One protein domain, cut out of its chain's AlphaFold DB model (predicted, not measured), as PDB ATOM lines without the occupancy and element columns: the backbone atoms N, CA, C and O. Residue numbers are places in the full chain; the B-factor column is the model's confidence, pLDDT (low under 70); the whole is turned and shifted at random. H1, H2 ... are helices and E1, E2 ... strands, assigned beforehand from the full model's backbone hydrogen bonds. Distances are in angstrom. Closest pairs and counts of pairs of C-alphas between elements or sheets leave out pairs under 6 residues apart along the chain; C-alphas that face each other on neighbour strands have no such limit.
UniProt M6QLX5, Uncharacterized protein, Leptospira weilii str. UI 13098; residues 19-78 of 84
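What this domain is: This is residues 19 to 78 of the 84 residues of an uncharacterized protein of Leptospira weilii str. UI 13098 (UniProt M6QLX5). A small sheet of three strands, E1, E2 and E3, leads into one long helix, H1, whose first part, residues 43 to 50, grazes the sheet while the rest runs on past it; the short helix H2 then folds back to pack on residues 44 to 52 of H1, near E3. The link between E1 and E2 lies at one end of the longest axis and the last turn of H1 at the other. The printed part has 60 residues with three named strands and two named helices, in the order E1 E2 E3 H1 H2; the sheet runs E1, E2, E3, antiparallel throughout, and the class is mixed, helices and strands. The whole is compact, with a radius of gyration of the C-alphas of 11.1 A, and spans 35 by 27 by 17 A.

Where its parts are: Find C-alpha 19 at (27.857, 138.652, 65.589); there E1 begins, residues 19 to 21. Go on past residue 27 to E2, residues 28 to 32, 13.4 A long, and then to E3, residues 35 to 40, 15.3 A long. At C-alpha 43, (30.903, 131.482, 75.747), H1 begins; it holds residues 43 to 60 and is 25.3 A long. Pass the short helical run of residues 64 to 66 to reach H2, residues 69 to 76, 10.8 A long, which ends at C-alpha 76, (27.716, 139.087, 81.664).

How they stand to each other: Begin with the sheet, a meander, each strand the antiparallel neighbour of the one before. E1 and E2 are a hairpin with 144 degrees between their directions; look at N 20 and O 29, 2.8 A apart, within hydrogen-bond range. E2 and E3 are a hairpin at 156 degrees; here N 30 and O 38 are within hydrogen-bond range at 2.8 A, and N 35 and O 32 at 2.9 A. E1 and E3 are the edge strands. H1 is on the sheet but only grazes it, with its residues 43 to 50; its closest C-alphas to E3 are those of Val 46 and Ser 40, 6.4 A apart. H2 is on the sheet and also only grazes it; the closest C-alphas of E3 and H2 are those of Phe 37 and Phe 69, 7.1 A apart. H1 and H2 touch, H1 with residues 44 to 52 alone; their closest C-alphas are those of Glu 45 and Ala 76, 4.6 A apart. They run opposite ways at a steep tilt of 59 degrees. In H1 and H2 every O i to N i+4 pair is within hydrogen-bond range.

The domain as a whole: The two C-alphas farthest apart are those of Gly 24 and Gln 59, 35.4 A. The printed part has no cut, and no link is long: E2 to E3 and E3 to H1 are tight, E1 to E2 and H1 to H2 short. The mean pLDDT of the printed part is 88.0; look for the values under 70 at residues 22 to 26, between E1 and E2.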
ATOM      1  N   ILE A  19      26.847 139.270  64.729       88.56
ATOM      2  CA  ILE A  19      27.857 138.652  65.589       88.56
ATOM      3  C   ILE A  19      29.040 138.278  64.707       88.56
ATOM      4  O   ILE A  19      28.899 137.530  63.740       88.56
ATOM      5  N   ARG A  20      30.217 138.809  65.031       87.62
ATOM      6  CA  ARG A  20      31.457 138.578  64.291       87.62
ATOM      7  C   ARG A  20      32.424 137.783  65.149       87.62
ATOM      8  O   ARG A  20      32.639 138.109  66.315       87.62
ATOM      9  N   ILE A  21      33.047 136.776  64.554       82.88
ATOM     10  CA  ILE A  21      34.183 136.086  65.163       82.88
ATOM     11  C   ILE A  21      35.408 136.983  64.971       82.88
ATOM     12  O   ILE A  21      35.703 137.394  63.845       82.88
ATOM     13  N   GLY A  22      36.096 137.325  66.059       66.62
ATOM     14  CA  GLY A  22      37.331 138.101  66.001       66.62
ATOM     15  C   GLY A  22      38.380 137.395  65.139       66.62
ATOM     16  O   GLY A  22      38.667 136.214  65.322       66.62
ATOM     17  N   VAL A  23      38.969 138.101  64.171       56.59
ATOM     18  CA  VAL A  23      40.077 137.553  63.377       56.59
ATOM     19  C   VAL A  23      41.350 137.640  64.218       56.59
ATOM     20  O   VAL A  23      41.845 138.733  64.470       56.59
ATOM     21  N   GLY A  24      41.875 136.491  64.652       60.50
ATOM     22  CA  GLY A  24      43.114 136.392  65.436       60.50
ATOM     23  C   GLY A  24      42.919 136.181  66.942       60.50
ATOM     24  O   GLY A  24      43.865 135.772  67.609       60.50
ATOM     25  N   GLU A  25      41.702 136.355  67.464       60.50
ATOM     26  CA  GLU A  25      41.355 136.070  68.860       60.50
ATOM     27  C   GLU A  25      40.018 135.323  68.950       60.50
ATOM     28  O   GLU A  25      39.078 135.631  68.225       60.50
ATOM     29  N   LEU A  26      39.916 134.352  69.867       69.56
ATOM     30  CA  LEU A  26      38.744 133.482  70.091       69.56
ATOM     31  C   LEU A  26      37.531 134.218  70.711       69.56
ATOM     32  O   LEU A  26      36.819 133.657  71.539       69.56
ATOM     33  N   GLY A  27      37.337 135.499  70.397       80.25
ATOM     34  CA  GLY A  27      36.266 136.336  70.932       80.25
ATOM     35  C   GLY A  27      35.123 136.561  69.946       80.25
ATOM     36  O   GLY A  27      35.306 136.519  68.726       80.25
ATOM     37  N   LEU A  28      33.935 136.836  70.483       88.94
ATOM     38  CA  LEU A  28      32.746 137.209  69.724       88.94
ATOM     39  C   LEU A  28      32.447 138.693  69.917       88.94
ATOM     40  O   LEU A  28      32.322 139.178  71.040       88.94
ATOM     41  N   SER A  29      32.334 139.407  68.800       90.06
ATOM     42  CA  SER A  29      32.004 140.829  68.722       90.06
ATOM     43  C   SER A  29      30.553 141.015  68.308       90.06
ATOM     44  O   SER A  29      30.118 140.445  67.312       90.06
ATOM     45  N   PHE A  30      29.829 141.846  69.043       92.00
ATOM     46  CA  PHE A  30      28.426 142.158  68.819       92.00
ATOM     47  C   PHE A  30      28.346 143.564  68.242       92.00
ATOM     48  O   PHE A  30      28.864 144.528  68.820       92.00
ATOM     49  N   VAL A  31      27.730 143.664  67.073       90.56
ATOM     50  CA  VAL A  31      27.773 144.847  66.225       90.56
ATOM     51  C   VAL A  31      26.357 145.215  65.796       90.56
ATOM     52  O   VAL A  31      25.553 144.340  65.503       90.56
ATOM     53  N   ASP A  32      26.048 146.507  65.755       89.88
ATOM     54  CA  ASP A  32      24.788 147.040  65.223       89.88
ATOM     55  C   ASP A  32      25.116 148.165  64.232       89.88
ATOM     56  O   ASP A  32      25.819 149.130  64.562       89.88
ATOM     57  N   ARG A  33      24.701 147.995  62.969       87.75
ATOM     58  CA  ARG A  33      25.061 148.880  61.840       87.75
ATOM     59  C   ARG A  33      26.570 149.122  61.714       87.75
ATOM     60  O   ARG A  33      27.015 150.237  61.447       87.75
ATOM     61  N   GLY A  34      27.376 148.090  61.953       86.56
ATOM     62  CA  GLY A  34      28.837 148.190  61.918       86.56
ATOM     63  C   GLY A  34      29.497 148.756  63.184       86.56
ATOM     64  O   GLY A  34      30.723 148.700  63.277       86.56
ATOM     65  N   ASN A  35      28.735 149.230  64.178       89.56
ATOM     66  CA  ASN A  35      29.284 149.743  65.437       89.56
ATOM     67  C   ASN A  35      29.371 148.641  66.494       89.56
ATOM     68  O   ASN A  35      28.365 148.024  66.841       89.56
ATOM     69  N   LEU A  36      30.575 148.419  67.022       91.25
ATOM     70  CA  LEU A  36      30.812 147.498  68.131       91.25
ATOM     71  C   LEU A  36      30.162 148.036  69.408       91.25
ATOM     72  O   LEU A  36      30.439 149.166  69.807       91.25
ATOM     73  N   PHE A  37      29.359 147.209  70.075       92.31
ATOM     74  CA  PHE A  37      28.745 147.570  71.356       92.31
ATOM     75  C   PHE A  37      29.003 146.554  72.473       92.31
ATOM     76  O   PHE A  37      28.858 146.895  73.646       92.31
ATOM     77  N   TYR A  38      29.408 145.326  72.146       93.31
ATOM     78  CA  TYR A  38      29.805 144.331  73.140       93.31
ATOM     79  C   TYR A  38      30.819 143.333  72.568       93.31
ATOM     80  O   TYR A  38      30.817 143.047  71.371       93.31
ATOM     81  N   TYR A  39      31.703 142.813  73.420       91.62
ATOM     82  CA  TYR A  39      32.713 141.820  73.063       91.62
ATOM     83  C   TYR A  39      33.005 140.917  74.260       91.62
ATOM     84  O   TYR A  39      33.144 141.415  75.379       91.62
ATOM     85  N   SER A  40      33.129 139.611  74.031       90.62
ATOM     86  CA  SER A  40      33.603 138.674  75.051       90.62
ATOM     87  C   SER A  40      34.269 137.443  74.434       90.62
ATOM     88  O   SER A  40      33.934 137.017  73.329       90.62
ATOM     89  N   HIS A  41      35.207 136.857  75.180       90.19
ATOM     90  CA  HIS A  41      35.818 135.553  74.893       90.19
ATOM     91  C   HIS A  41      35.140 134.396  75.639       90.19
ATOM     92  O   HIS A  41      35.459 133.231  75.409       90.19
ATOM     93  N   SER A  42      34.241 134.700  76.574       88.50
ATOM     94  CA  SER A  42      33.558 133.707  77.392       88.50
ATOM     95  C   SER A  42      32.247 133.306  76.732       88.50
ATOM     96  O   SER A  42      31.326 134.115  76.622       88.50
ATOM     97  N   VAL A  43      32.133 132.033  76.342       86.25
ATOM     98  CA  VAL A  43      30.903 131.482  75.747       86.25
ATOM     99  C   VAL A  43      29.698 131.710  76.665       86.25
ATOM    100  O   VAL A  43      28.650 132.146  76.208       86.25
ATOM    101  N   THR A  44      29.864 131.520  77.976       88.56
ATOM    102  CA  THR A  44      28.783 131.729  78.951       88.56
ATOM    103  C   THR A  44      28.334 133.189  79.037       88.56
ATOM    104  O   THR A  44      27.152 133.464  79.233       88.56
ATOM    105  N   GLU A  45      29.253 134.148  78.916       91.06
ATOM    106  CA  GLU A  45      28.883 135.568  78.898       91.06
ATOM    107  C   GLU A  45      28.169 135.940  77.600       91.06
ATOM    108  O   GLU A  45      27.198 136.691  77.632       91.06
ATOM    109  N   VAL A  46      28.640 135.398  76.474       90.06
ATOM    110  CA  VAL A  46      28.023 135.571  75.157       90.06
ATOM    111  C   VAL A  46      26.581 135.083  75.179       90.06
ATOM    112  O   VAL A  46      25.707 135.845  74.782       90.06
ATOM    113  N   GLU A  47      26.318 133.870  75.670       89.12
ATOM    114  CA  GLU A  47      24.960 133.309  75.742       89.12
ATOM    115  C   GLU A  47      24.026 134.202  76.570       89.12
ATOM    116  O   GLU A  47      22.965 134.595  76.095       89.12
ATOM    117  N   ARG A  48      24.456 134.635  77.764       92.06
ATOM    118  CA  ARG A  48      23.646 135.525  78.618       92.06
ATOM    119  C   ARG A  48      23.352 136.869  77.966       92.06
ATOM    120  O   ARG A  48      22.242 137.388  78.079       92.06
ATOM    121  N   VAL A  49      24.361 137.475  77.343       92.75
ATOM    122  CA  VAL A  49      24.187 138.769  76.681       92.75
ATOM    123  C   VAL A  49      23.300 138.629  75.451       92.75
ATOM    124  O   VAL A  49      22.475 139.510  75.215       92.75
ATOM    125  N   LEU A  50      23.411 137.523  74.717       91.25
ATOM    126  CA  LEU A  50      22.551 137.227  73.580       91.25
ATOM    127  C   LEU A  50      21.083 137.116  74.003       91.25
ATOM    128  O   LEU A  50      20.260 137.876  73.497       91.25
ATOM    129  N   ASP A  51      20.785 136.286  75.005       90.94
ATOM    130  CA  ASP A  51      19.433 136.117  75.556       90.94
ATOM    131  C   ASP A  51      18.844 137.451  76.045       90.94
ATOM    132  O   ASP A  51      17.663 137.759  75.851       90.94
ATOM    133  N   TYR A  52      19.673 138.287  76.674       93.00
ATOM    134  CA  TYR A  52      19.251 139.603  77.139       93.00
ATOM    135  C   TYR A  52      18.922 140.555  75.982       93.00
ATOM    136  O   TYR A  52      17.921 141.270  76.051       93.00
ATOM    137  N   ILE A  53      19.735 140.577  74.922       92.38
ATOM    138  CA  ILE A  53      19.477 141.395  73.727       92.38
ATOM    139  C   ILE A  53      18.188 140.941  73.045       92.38
ATOM    140  O   ILE A  53      17.355 141.786  72.721       92.38
ATOM    141  N   GLU A  54      18.001 139.630  72.887       90.56
ATOM    142  CA  GLU A  54      16.771 139.038  72.353       90.56
ATOM    143  C   GLU A  54      15.549 139.503  73.146       90.56
ATOM    144  O   GLU A  54      14.621 140.086  72.584       90.56
ATOM    145  N   THR A  55      15.603 139.369  74.471       91.56
ATOM    146  CA  THR A  55      14.525 139.794  75.371       91.56
ATOM    147  C   THR A  55      14.215 141.287  75.228       91.56
ATOM    148  O   THR A  55      13.051 141.686  75.167       91.56
ATOM    149  N   LYS A  56      15.244 142.143  75.174       93.00
ATOM    150  CA  LYS A  56      15.067 143.600  75.047       93.00
ATOM    151  C   LYS A  56      14.531 144.017  73.688       93.00
ATOM    152  O   LYS A  56      13.740 144.960  73.620       93.00
ATOM    153  N   TRP A  57      14.908 143.307  72.636       92.44
ATOM    154  CA  TRP A  57      14.335 143.511  71.319       92.44
ATOM    155  C   TRP A  57      12.854 143.115  71.287       92.44
ATOM    156  O   TRP A  57      12.018 143.924  70.891       92.44
ATOM    157  N   GLU A  58      12.510 141.916  71.755       90.50
ATOM    158  CA  GLU A  58      11.137 141.403  71.694       90.50
ATOM    159  C   GLU A  58      10.158 142.195  72.571       90.50
ATOM    160  O   GLU A  58       9.020 142.430  72.166       90.50
ATOM    161  N   GLN A  59      10.587 142.618  73.764       92.62
ATOM    162  CA  GLN A  59       9.708 143.285  74.730       92.62
ATOM    163  C   GLN A  59       9.662 144.805  74.567       92.62
ATOM    164  O   GLN A  59       8.619 145.415  74.794       92.62
ATOM    165  N   GLU A  60      10.790 145.430  74.221       93.62
ATOM    166  CA  GLU A  60      10.935 146.892  74.238       93.62
ATOM    167  C   GLU A  60      11.294 147.478  72.865       93.62
ATOM    168  O   GLU A  60      11.335 148.700  72.724       93.62
ATOM    169  N   GLY A  61      11.585 146.649  71.856       90.88
ATOM    170  CA  GLY A  61      12.074 147.109  70.552       90.88
ATOM    171  C   GLY A  61      13.447 147.786  70.616       90.88
ATOM    172  O   GLY A  61      13.818 148.502  69.685       90.88
ATOM    173  N   LYS A  62      14.194 147.597  71.712       91.56
ATOM    174  CA  LYS A  62      15.514 148.208  71.910       91.56
ATOM    175  C   LYS A  62      16.580 147.421  71.171       91.56
ATOM    176  O   LYS A  62      16.660 146.201  71.312       91.56
ATOM    177  N   ARG A  63      17.419 148.124  70.414       89.19
ATOM    178  CA  ARG A  63      18.571 147.531  69.733       89.19
ATOM    179  C   ARG A  63      19.788 147.486  70.648       89.19
ATOM    180  O   ARG A  63      19.785 148.056  71.739       89.19
ATOM    181  N   GLY A  64      20.849 146.835  70.175       88.12
ATOM    182  CA  GLY A  64      22.092 146.694  70.927       88.12
ATOM    183  C   GLY A  64      22.685 148.039  71.366       88.12
ATOM    184  O   GLY A  64      23.026 148.233  72.529       88.12
ATOM    185  N   LEU A  65      22.726 149.017  70.457       91.25
ATOM    186  CA  LEU A  65      23.271 150.350  70.753       91.25
ATOM    187  C   LEU A  65      22.389 151.197  71.679       91.25
ATOM    188  O   LEU A  65      22.894 152.120  72.318       91.25
ATOM    189  N   ASP A  66      21.094 150.891  71.773       92.19
ATOM    190  CA  ASP A  66      20.157 151.618  72.641       92.19
ATOM    191  C   ASP A  66      20.295 151.198  74.116       92.19
ATOM    192  O   ASP A  66      19.761 151.845  75.023       92.19
ATOM    193  N   ILE A  67      20.992 150.090  74.376       93.00
ATOM    194  CA  ILE A  67      21.209 149.541  75.708       93.00
ATOM    195  C   ILE A  67      22.535 150.091  76.260       93.00
ATOM    196  O   ILE A  67      23.586 149.924  75.641       93.00
ATOM    197  N   PRO A  68      22.541 150.695  77.464       93.75
ATOM    198  CA  PRO A  68      23.776 151.170  78.075       93.75
ATOM    199  C   PRO A  68      24.785 150.036  78.274       93.75
ATOM    200  O   PRO A  68      24.439 148.999  78.841       93.75
ATOM    201  N   PHE A  69      26.052 150.268  77.918       91.81
ATOM    202  CA  PHE A  69      27.115 149.260  78.040       91.81
ATOM    203  C   PHE A  69      27.226 148.645  79.446       91.81
ATOM    204  O   PHE A  69      27.467 147.450  79.603       91.81
ATOM    205  N   SER A  70      26.963 149.439  80.488       93.00
ATOM    206  CA  SER A  70      26.945 148.972  81.879       93.00
ATOM    207  C   SER A  70      25.935 147.848  82.139       93.00
ATOM    208  O   SER A  70      26.188 147.002  82.997       93.00
ATOM    209  N   ARG A  71      24.821 147.788  81.396       94.25
ATOM    210  CA  ARG A  71      23.857 146.682  81.487       94.25
ATOM    211  C   ARG A  71      24.445 145.383  80.953       94.25
ATOM    212  O   ARG A  71      24.250 144.352  81.586       94.25
ATOM    213  N   TYR A  72      25.218 145.432  79.871       93.69
ATOM    214  CA  TYR A  72      25.902 144.244  79.361       93.69
ATOM    215  C   TYR A  72      26.913 143.691  80.359       93.69
ATOM    216  O   TYR A  72      26.931 142.489  80.596       93.69
ATOM    217  N   LEU A  73      27.676 144.559  81.031       92.31
ATOM    218  CA  LEU A  73      28.593 144.132  82.093       92.31
ATOM    219  C   LEU A  73      27.858 143.460  83.267       92.31
ATOM    220  O   LEU A  73      28.324 142.456  83.807       92.31
ATOM    221  N   GLN A  74      26.696 143.990  83.661       92.25
ATOM    222  CA  GLN A  74      25.867 143.401  84.722       92.25
ATOM    223  C   GLN A  74      25.376 142.001  84.337       92.25
ATOM    224  O   GLN A  74      25.576 141.053  85.097       92.25
ATOM    225  N   VAL A  75      24.813 141.866  83.135       92.38
ATOM    226  CA  VAL A  75      24.305 140.596  82.598       92.38
ATOM    227  C   VAL A  75      25.428 139.567  82.449       92.38
ATOM    228  O   VAL A  75      25.302 138.442  82.932       92.38
ATOM    229  N   ALA A  76      26.558 139.958  81.855       91.88
ATOM    230  CA  ALA A  76      27.716 139.087  81.664       91.88
ATOM    231  C   ALA A  76      28.239 138.541  83.001       91.88
ATOM    232  O   ALA A  76      28.416 137.330  83.168       91.88
ATOM    233  N   SER A  77      28.381 139.422  83.998       86.00
ATOM    234  CA  SER A  77      28.877 139.064  85.331       86.00
ATOM    235  C   SER A  77      27.908 138.224  86.175       86.00
ATOM    236  O   SER A  77      28.277 137.824  87.280       86.00
ATOM    237  N   ASN A  78      26.682 137.959  85.697       73.50
ATOM    238  CA  ASN A  78      25.587 137.364  86.476       73.50
ATOM    239  C   ASN A  78      25.317 138.099  87.800       73.50
ATOM    240  O   ASN A  78      24.754 137.538  88.743       73.50
TER     241      ASN A  78